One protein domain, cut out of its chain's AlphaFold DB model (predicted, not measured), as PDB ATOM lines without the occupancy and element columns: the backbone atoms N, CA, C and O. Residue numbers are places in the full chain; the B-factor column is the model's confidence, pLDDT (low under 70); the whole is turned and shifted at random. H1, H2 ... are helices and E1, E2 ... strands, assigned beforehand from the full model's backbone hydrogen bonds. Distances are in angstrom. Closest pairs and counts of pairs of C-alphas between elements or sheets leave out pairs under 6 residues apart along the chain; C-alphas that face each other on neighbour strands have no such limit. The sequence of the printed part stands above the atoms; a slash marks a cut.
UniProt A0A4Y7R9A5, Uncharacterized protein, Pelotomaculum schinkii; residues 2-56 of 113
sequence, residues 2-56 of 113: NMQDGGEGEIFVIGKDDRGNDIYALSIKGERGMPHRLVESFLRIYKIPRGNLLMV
ATOM      1  N   ASN A   2     169.744 192.800 178.539       32.00
ATOM      2  CA  ASN A   2     168.916 193.580 179.451       32.00
ATOM      3  C   ASN A   2     168.776 192.777 180.756       32.00
ATOM      4  O   ASN A   2     167.954 191.875 180.836       32.00
ATOM      5  N   MET A   3     169.644 193.026 181.741       48.97
ATOM      6  CA  MET A   3     169.668 192.328 183.044       48.97
ATOM      7  C   MET A   3     168.597 192.864 184.020       48.97
ATOM      8  O   MET A   3     168.859 192.975 185.212       48.97
ATOM      9  N   GLN A   4     167.433 193.294 183.524       50.16
ATOM     10  CA  GLN A   4     166.428 193.985 184.349       50.16
ATOM     11  C   GLN A   4     165.364 193.064 184.962       50.16
ATOM     12  O   GLN A   4     164.613 193.535 185.804       50.16
ATOM     13  N   ASP A   5     165.326 191.776 184.603       53.75
ATOM     14  CA  ASP A   5     164.162 190.915 184.885       53.75
ATOM     15  C   ASP A   5     164.411 189.776 185.893       53.75
ATOM     16  O   ASP A   5     163.616 188.849 185.987       53.75
ATOM     17  N   GLY A   6     165.516 189.814 186.645       54.88
ATOM     18  CA  GLY A   6     165.793 188.843 187.709       54.88
ATOM     19  C   GLY A   6     165.890 189.526 189.067       54.88
ATOM     20  O   GLY A   6     166.825 190.299 189.295       54.88
ATOM     21  N   GLY A   7     164.944 189.246 189.966       60.78
ATOM     22  CA  GLY A   7     165.006 189.694 191.354       60.78
ATOM     23  C   GLY A   7     166.208 189.104 192.106       60.78
ATOM     24  O   GLY A   7     166.797 188.096 191.710       60.78
ATOM     25  N   GLU A   8     166.604 189.732 193.217       66.69
ATOM     26  CA  GLU A   8     167.613 189.154 194.116       66.69
ATOM     27  C   GLU A   8     167.148 187.764 194.598       66.69
ATOM     28  O   GLU A   8     166.044 187.626 195.117       66.69
ATOM     29  N   GLY A   9     167.987 186.735 194.441       68.25
ATOM     30  CA  GLY A   9     167.653 185.356 194.817       68.25
ATOM     31  C   GLY A   9     166.868 184.558 193.771       68.25
ATOM     32  O   GLY A   9     166.619 183.373 193.996       68.25
ATOM     33  N   GLU A  10     166.526 185.149 192.625       75.06
ATOM     34  CA  GLU A  10     165.851 184.435 191.540       75.06
ATOM     35  C   GLU A  10     166.850 183.805 190.564       75.06
ATOM     36  O   GLU A  10     167.864 184.403 190.187       75.06
ATOM     37  N   ILE A  11     166.547 182.569 190.155       77.50
ATOM     38  CA  ILE A  11     167.246 181.894 189.064       77.50
ATOM     39  C   ILE A  11     166.582 182.329 187.758       77.50
ATOM     40  O   ILE A  11     165.387 182.104 187.578       77.50
ATOM     41  N   PHE A  12     167.351 182.891 186.831       79.81
ATOM     42  CA  PHE A  12     166.854 183.284 185.512       79.81
ATOM     43  C   PHE A  12     167.735 182.738 184.388       79.81
ATOM     44  O   PHE A  12     168.938 182.529 184.555       79.81
ATOM     45  N   VAL A  13     167.127 182.493 183.227       80.31
ATOM     46  CA  VAL A  13     167.829 181.988 182.039       80.31
ATOM     47  C   VAL A  13     168.568 183.141 181.362       80.31
ATOM     48  O   VAL A  13     167.971 184.151 180.999       80.31
ATOM     49  N   ILE A  14     169.877 182.985 181.178       83.19
ATOM     50  CA  ILE A  14     170.737 183.954 180.481       83.19
ATOM     51  C   ILE A  14     170.761 183.671 178.974       83.19
ATOM     52  O   ILE A  14     170.944 184.583 178.167       83.19
ATOM     53  N   GLY A  15     170.602 182.406 178.587       84.81
ATOM     54  CA  GLY A  15     170.659 181.963 177.199       84.81
ATOM     55  C   GLY A  15     170.896 180.463 177.098       84.81
ATOM     56  O   GLY A  15     170.638 179.731 178.049       84.81
ATOM     57  N   LYS A  16     171.409 180.020 175.950       80.62
ATOM     58  CA  LYS A  16     171.802 178.630 175.705       80.62
ATOM     59  C   LYS A  16     173.288 178.533 175.371       80.62
ATOM     60  O   LYS A  16     173.847 179.481 174.816       80.62
ATOM     61  N   ASP A  17     173.913 177.413 175.719       78.62
ATOM     62  CA  ASP A  17     175.268 177.082 175.271       78.62
ATOM     63  C   ASP A  17     175.285 176.602 173.803       78.62
ATOM     64  O   ASP A  17     174.251 176.511 173.135       78.62
ATOM     65  N   ASP A  18     176.476 176.298 173.288       79.81
ATOM     66  CA  ASP A  18     176.699 175.782 171.930       79.81
ATOM     67  C   ASP A  18     176.111 174.377 171.693       79.81
ATOM     68  O   ASP A  18     176.015 173.932 170.550       79.81
ATOM     69  N   ARG A  19     175.677 173.695 172.758       77.75
ATOM     70  CA  ARG A  19     175.024 172.381 172.740       77.75
ATOM     71  C   ARG A  19     173.509 172.472 172.963       77.75
ATOM     72  O   ARG A  19     172.839 171.443 172.982       77.75
ATOM     73  N   GLY A  20     172.958 173.679 173.101       80.44
ATOM     74  CA  GLY A  20     171.529 173.926 173.296       80.44
ATOM     75  C   GLY A  20     171.038 173.818 174.745       80.44
ATOM     76  O   GLY A  20     169.829 173.960 174.978       80.44
ATOM     77  N   ASN A  21     171.935 173.612 175.714       72.75
ATOM     78  CA  ASN A  21     171.591 173.565 177.135       72.75
ATOM     79  C   ASN A  21     171.302 174.970 177.658       72.75
ATOM     80  O   ASN A  21     171.997 175.923 177.307       72.75
ATOM     81  N   ASP A  22     170.304 175.098 178.530       78.00
ATOM     82  CA  ASP A  22     169.985 176.375 179.167       78.00
ATOM     83  C   ASP A  22     171.066 176.779 180.180       78.00
ATOM     84  O   ASP A  22     171.461 176.002 181.051       78.00
ATOM     85  N   ILE A  23     171.529 178.023 180.068       74.50
ATOM     86  CA  ILE A  23     172.464 178.662 180.991       74.50
ATOM     87  C   ILE A  23     171.655 179.526 181.951       74.50
ATOM     88  O   ILE A  23     170.943 180.438 181.527       74.50
ATOM     89  N   TYR A  24     171.824 179.286 183.247       77.69
ATOM     90  CA  TYR A  24     171.109 179.987 184.310       77.69
ATOM     91  C   TYR A  24     172.047 180.903 185.106       77.69
ATOM     92  O   TYR A  24     173.201 180.555 185.358       77.69
ATOM     93  N   ALA A  25     171.544 182.059 185.539       77.44
ATOM     94  CA  ALA A  25     172.172 182.924 186.534       77.44
ATOM     95  C   ALA A  25     171.341 182.935 187.810       77.44
ATOM     96  O   ALA A  25     170.115 182.926 187.762       77.44
ATOM     97  N   LEU A  26     172.033 183.036 188.940       76.56
ATOM     98  CA  LEU A  26     171.446 183.330 190.237       76.56
ATOM     99  C   LEU A  26     172.195 184.523 190.831       76.56
ATOM    100  O   LEU A  26     173.402 184.448 191.071       76.56
ATOM    101  N   SER A  27     171.485 185.628 191.051       71.81
ATOM    102  CA  SER A  27     172.056 186.799 191.716       71.81
ATOM    103  C   SER A  27     171.916 186.646 193.227       71.81
ATOM    104  O   SER A  27     170.804 186.562 193.744       71.81
ATOM    105  N   ILE A  28     173.043 186.611 193.945       70.88
ATOM    106  CA  ILE A  28     173.070 186.513 195.409       70.88
ATOM    107  C   ILE A  28     173.710 187.777 195.966       70.88
ATOM    108  O   ILE A  28     174.855 188.102 195.655       70.88
ATOM    109  N   LYS A  29     172.974 188.477 196.829       66.75
ATOM    110  CA  LYS A  29     173.461 189.638 197.572       66.75
ATOM    111  C   LYS A  29     173.640 189.261 199.037       66.75
ATOM    112  O   LYS A  29     172.763 188.648 199.635       66.75
ATOM    113  N   GLY A  30     174.776 189.637 199.619       70.88
ATOM    114  CA  GLY A  30     175.087 189.368 201.023       70.88
ATOM    115  C   GLY A  30     176.302 188.461 201.196       70.88
ATOM    116  O   GLY A  30     177.364 188.721 200.632       70.88
ATOM    117  N   GLU A  31     176.174 187.436 202.036       69.88
ATOM    118  CA  GLU A  31     177.308 186.626 202.475       69.88
ATOM    119  C   GLU A  31     177.867 185.737 201.350       69.88
ATOM    120  O   GLU A  31     177.171 184.872 200.818       69.88
ATOM    121  N   ARG A  32     179.168 185.890 201.058       68.06
ATOM    122  CA  ARG A  32     179.900 185.121 200.031       68.06
ATOM    123  C   ARG A  32     179.803 183.595 200.200       68.06
ATOM    124  O   ARG A  32     179.962 182.880 199.219       68.06
ATOM    125  N   GLY A  33     179.521 183.095 201.407       74.25
ATOM    126  CA  GLY A  33     179.360 181.664 201.693       74.25
ATOM    127  C   GLY A  33     177.971 181.086 201.385       74.25
ATOM    128  O   GLY A  33     177.823 179.865 201.310       74.25
ATOM    129  N   MET A  34     176.948 181.925 201.182       77.75
ATOM    130  CA  MET A  34     175.576 181.467 200.925       77.75
ATOM    131  C   MET A  34     175.446 180.575 199.672       77.75
ATOM    132  O   MET A  34     174.844 179.507 199.804       77.75
ATOM    133  N   PRO A  35     176.022 180.921 198.497       77.56
ATOM    134  CA  PRO A  35     175.934 180.072 197.307       77.56
ATOM    135  C   PRO A  35     176.516 178.676 197.555       77.56
ATOM    136  O   PRO A  35     175.908 177.674 197.191       77.56
ATOM    137  N   HIS A  36     177.662 178.602 198.240       78.69
ATOM    138  CA  HIS A  36     178.311 177.335 198.570       78.69
ATOM    139  C   HIS A  36     177.420 176.460 199.456       78.69
ATOM    140  O   HIS A  36     177.235 175.276 199.177       78.69
ATOM    141  N   ARG A  37     176.823 177.031 200.509       81.75
ATOM    142  CA  ARG A  37     175.931 176.282 201.407       81.75
ATOM    143  C   ARG A  37     174.646 175.836 200.720       81.75
ATOM    144  O   ARG A  37     174.184 174.727 200.986       81.75
ATOM    145  N   LEU A  38     174.074 176.671 199.852       83.56
ATOM    146  CA  LEU A  38     172.868 176.339 199.093       83.56
ATOM    147  C   LEU A  38     173.124 175.141 198.178       83.56
ATOM    148  O   LEU A  38     172.382 174.161 198.219       83.56
ATOM    149  N   VAL A  39     174.217 175.189 197.419       82.44
ATOM    150  CA  VAL A  39     174.613 174.100 196.526       82.44
ATOM    151  C   VAL A  39     174.949 172.831 197.311       82.44
ATOM    152  O   VAL A  39     174.460 171.758 196.966       82.44
ATOM    153  N   GLU A  40     175.699 172.925 198.412       83.12
ATOM    154  CA  GLU A  40     176.005 171.752 199.240       83.12
ATOM    155  C   GLU A  40     174.733 171.114 199.830       83.12
ATOM    156  O   GLU A  40     174.600 169.888 199.870       83.12
ATOM    157  N   SER A  41     173.773 171.942 200.256       85.25
ATOM    158  CA  SER A  41     172.488 171.477 200.785       85.25
ATOM    159  C   SER A  41     171.664 170.780 199.706       85.25
ATOM    160  O   SER A  41     171.125 169.703 199.955       85.25
ATOM    161  N   PHE A  42     171.627 171.338 198.493       85.81
ATOM    162  CA  PHE A  42     170.978 170.721 197.339       85.81
ATOM    163  C   PHE A  42     171.583 169.345 197.026       85.81
ATOM    164  O   PHE A  42     170.858 168.352 196.976       85.81
ATOM    165  N   LEU A  43     172.913 169.250 196.910       85.56
ATOM    166  CA  LEU A  43     173.597 167.976 196.656       85.56
ATOM    167  C   LEU A  43     173.257 166.926 197.723       85.56
ATOM    168  O   LEU A  43     173.017 165.763 197.399       85.56
ATOM    169  N   ARG A  44     173.186 167.343 198.994       85.31
ATOM    170  CA  ARG A  44     172.829 166.467 200.115       85.31
ATOM    171  C   ARG A  44     171.388 165.960 200.025       85.31
ATOM    172  O   ARG A  44     171.172 164.766 200.220       85.31
ATOM    173  N   ILE A  45     170.425 166.835 199.729       90.31
ATOM    174  CA  ILE A  45     168.996 166.487 199.613       90.31
ATOM    175  C   ILE A  45     168.783 165.455 198.501       90.31
ATOM    176  O   ILE A  45     168.109 164.449 198.712       90.31
ATOM    177  N   TYR A  46     169.417 165.667 197.349       86.75
ATOM    178  CA  TYR A  46     169.277 164.791 196.183       86.75
ATOM    179  C   TYR A  46     170.256 163.608 196.173       86.75
ATOM    180  O   TYR A  46     170.291 162.854 195.204       86.75
ATOM    181  N   LYS A  47     171.038 163.416 197.248       87.62
ATOM    182  CA  LYS A  47     172.053 162.353 197.383       87.62
ATOM    183  C   LYS A  47     173.046 162.307 196.212       87.62
ATOM    184  O   LYS A  47     173.525 161.239 195.837       87.62
ATOM    185  N   ILE A  48     173.374 163.469 195.650       82.19
ATOM    186  CA  ILE A  48     174.363 163.586 194.581       82.19
ATOM    187  C   ILE A  48     175.762 163.486 195.216       82.19
ATOM    188  O   ILE A  48     176.058 164.231 196.157       82.19
ATOM    189  N   PRO A  49     176.641 162.586 194.739       78.81
ATOM    190  CA  PRO A  49     178.006 162.476 195.240       78.81
ATOM    191  C   PRO A  49     178.764 163.802 195.116       78.81
ATOM    192  O   PRO A  49     178.733 164.448 194.070       78.81
ATOM    193  N   ARG A  50     179.505 164.189 196.164       66.62
ATOM    194  CA  ARG A  50     180.270 165.453 196.210       66.62
ATOM    195  C   ARG A  50     181.293 165.613 195.072       66.62
ATOM    196  O   ARG A  50     181.685 166.732 194.785       66.62
ATOM    197  N   GLY A  51     181.709 164.520 194.428       68.44
ATOM    198  CA  GLY A  51     182.627 164.542 193.286       68.44
ATOM    199  C   GLY A  51     181.989 164.935 191.948       68.44
ATOM    200  O   GLY A  51     182.716 165.206 191.001       68.44
ATOM    201  N   ASN A  52     180.654 164.997 191.861       66.19
ATOM    202  CA  ASN A  52     179.948 165.253 190.599       66.19
ATOM    203  C   ASN A  52     179.771 166.746 190.292       66.19
ATOM    204  O   ASN A  52     179.260 167.094 189.230       66.19
ATOM    205  N   LEU A  53     180.162 167.630 191.213       67.12
ATOM    206  CA  LEU A  53     180.065 169.070 191.029       67.12
ATOM    207  C   LEU A  53     181.379 169.748 191.412       67.12
ATOM    208  O   LEU A  53     181.784 169.725 192.572       67.12
ATOM    209  N   LEU A  54     182.010 170.405 190.437       64.81
ATOM    210  CA  LEU A  54     183.171 171.254 190.671       64.81
ATOM    211  C   LEU A  54     182.714 172.707 190.819       64.81
ATOM    212  O   LEU A  54     182.334 173.354 189.846       64.81
ATOM    213  N   MET A  55     182.760 173.222 192.044       67.69
ATOM    214  CA  MET A  55     182.548 174.643 192.306       67.69
ATOM    215  C   MET A  55     183.893 175.361 192.252       67.69
ATOM    216  O   MET A  55     184.831 174.967 192.944       67.69
ATOM    217  N   VAL A  56     183.986 176.419 191.448       65.06
ATOM    218  CA  VAL A  56     185.194 177.241 191.366       65.06
ATOM    219  C   VAL A  56     184.862 178.677 191.741       65.06
ATOM    220  O   VAL A  56     183.990 179.296 191.129       65.06
TER     221      VAL A  56
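What this domain is: This is residues 2 to 56 of the 113 residues of an uncharacterized protein of Pelotomaculum schinkii (UniProt A0A4Y7R9A5). A two-stranded hairpin, E1 and E2, and one helix, H1, form the two legs of an open arch, with residues 27 to 33 bridging them. Residues 2 to 10 make a tail before the hairpin, and residues 46 to 56 turn back from the far end of H1. The printed part has 55 residues, with named elements in the order E1, E2, H1 and an antiparallel sheet of order E1 - E2. The class is mixed, helices and strands, with under half of the residues in named elements. The whole is loose, with a radius of gyration of the C-alphas of 13.2 A and spans of 35 by 33 by 20 A.

Where its parts are: E1, residues 11 to 16, begins at C-alpha 11 (167.246, 181.894, 189.064) and is 14.5 A long. E2, residues 22 to 26, is 13.2 A long and ends at C-alpha 26 (171.446, 183.330, 190.237). H1, residues 34 to 45, is 16.4 A long and ends at C-alpha 45 (168.996, 166.487, 199.613).

How they stand to each other: E1 and E2 are antiparallel neighbours and a hairpin, with 146 degrees between their directions. C-alphas 13 and 24 face each other at 4.5 A. N 14 and O 23 are within hydrogen-bond range at 2.8 A, as are N 12 and O 25 at 2.9 A. E1 and H1 are apart, with no C-alpha of the one within 8 A of the other. Every O i to N i+4 pair of H1 is within hydrogen-bond range.

The domain as a whole: The two C-alphas farthest apart, those of Asn 2 and Lys 47, are 36.1 A from each other. The printed part has no cut. The link from E1 to E2 is tight, with 5 residues, and that from E2 to H1 is short, with 7. The mean pLDDT of the printed part is 73.8; residues 2 to 9, 29, 31 to 32 and 50 to 56 are under 70.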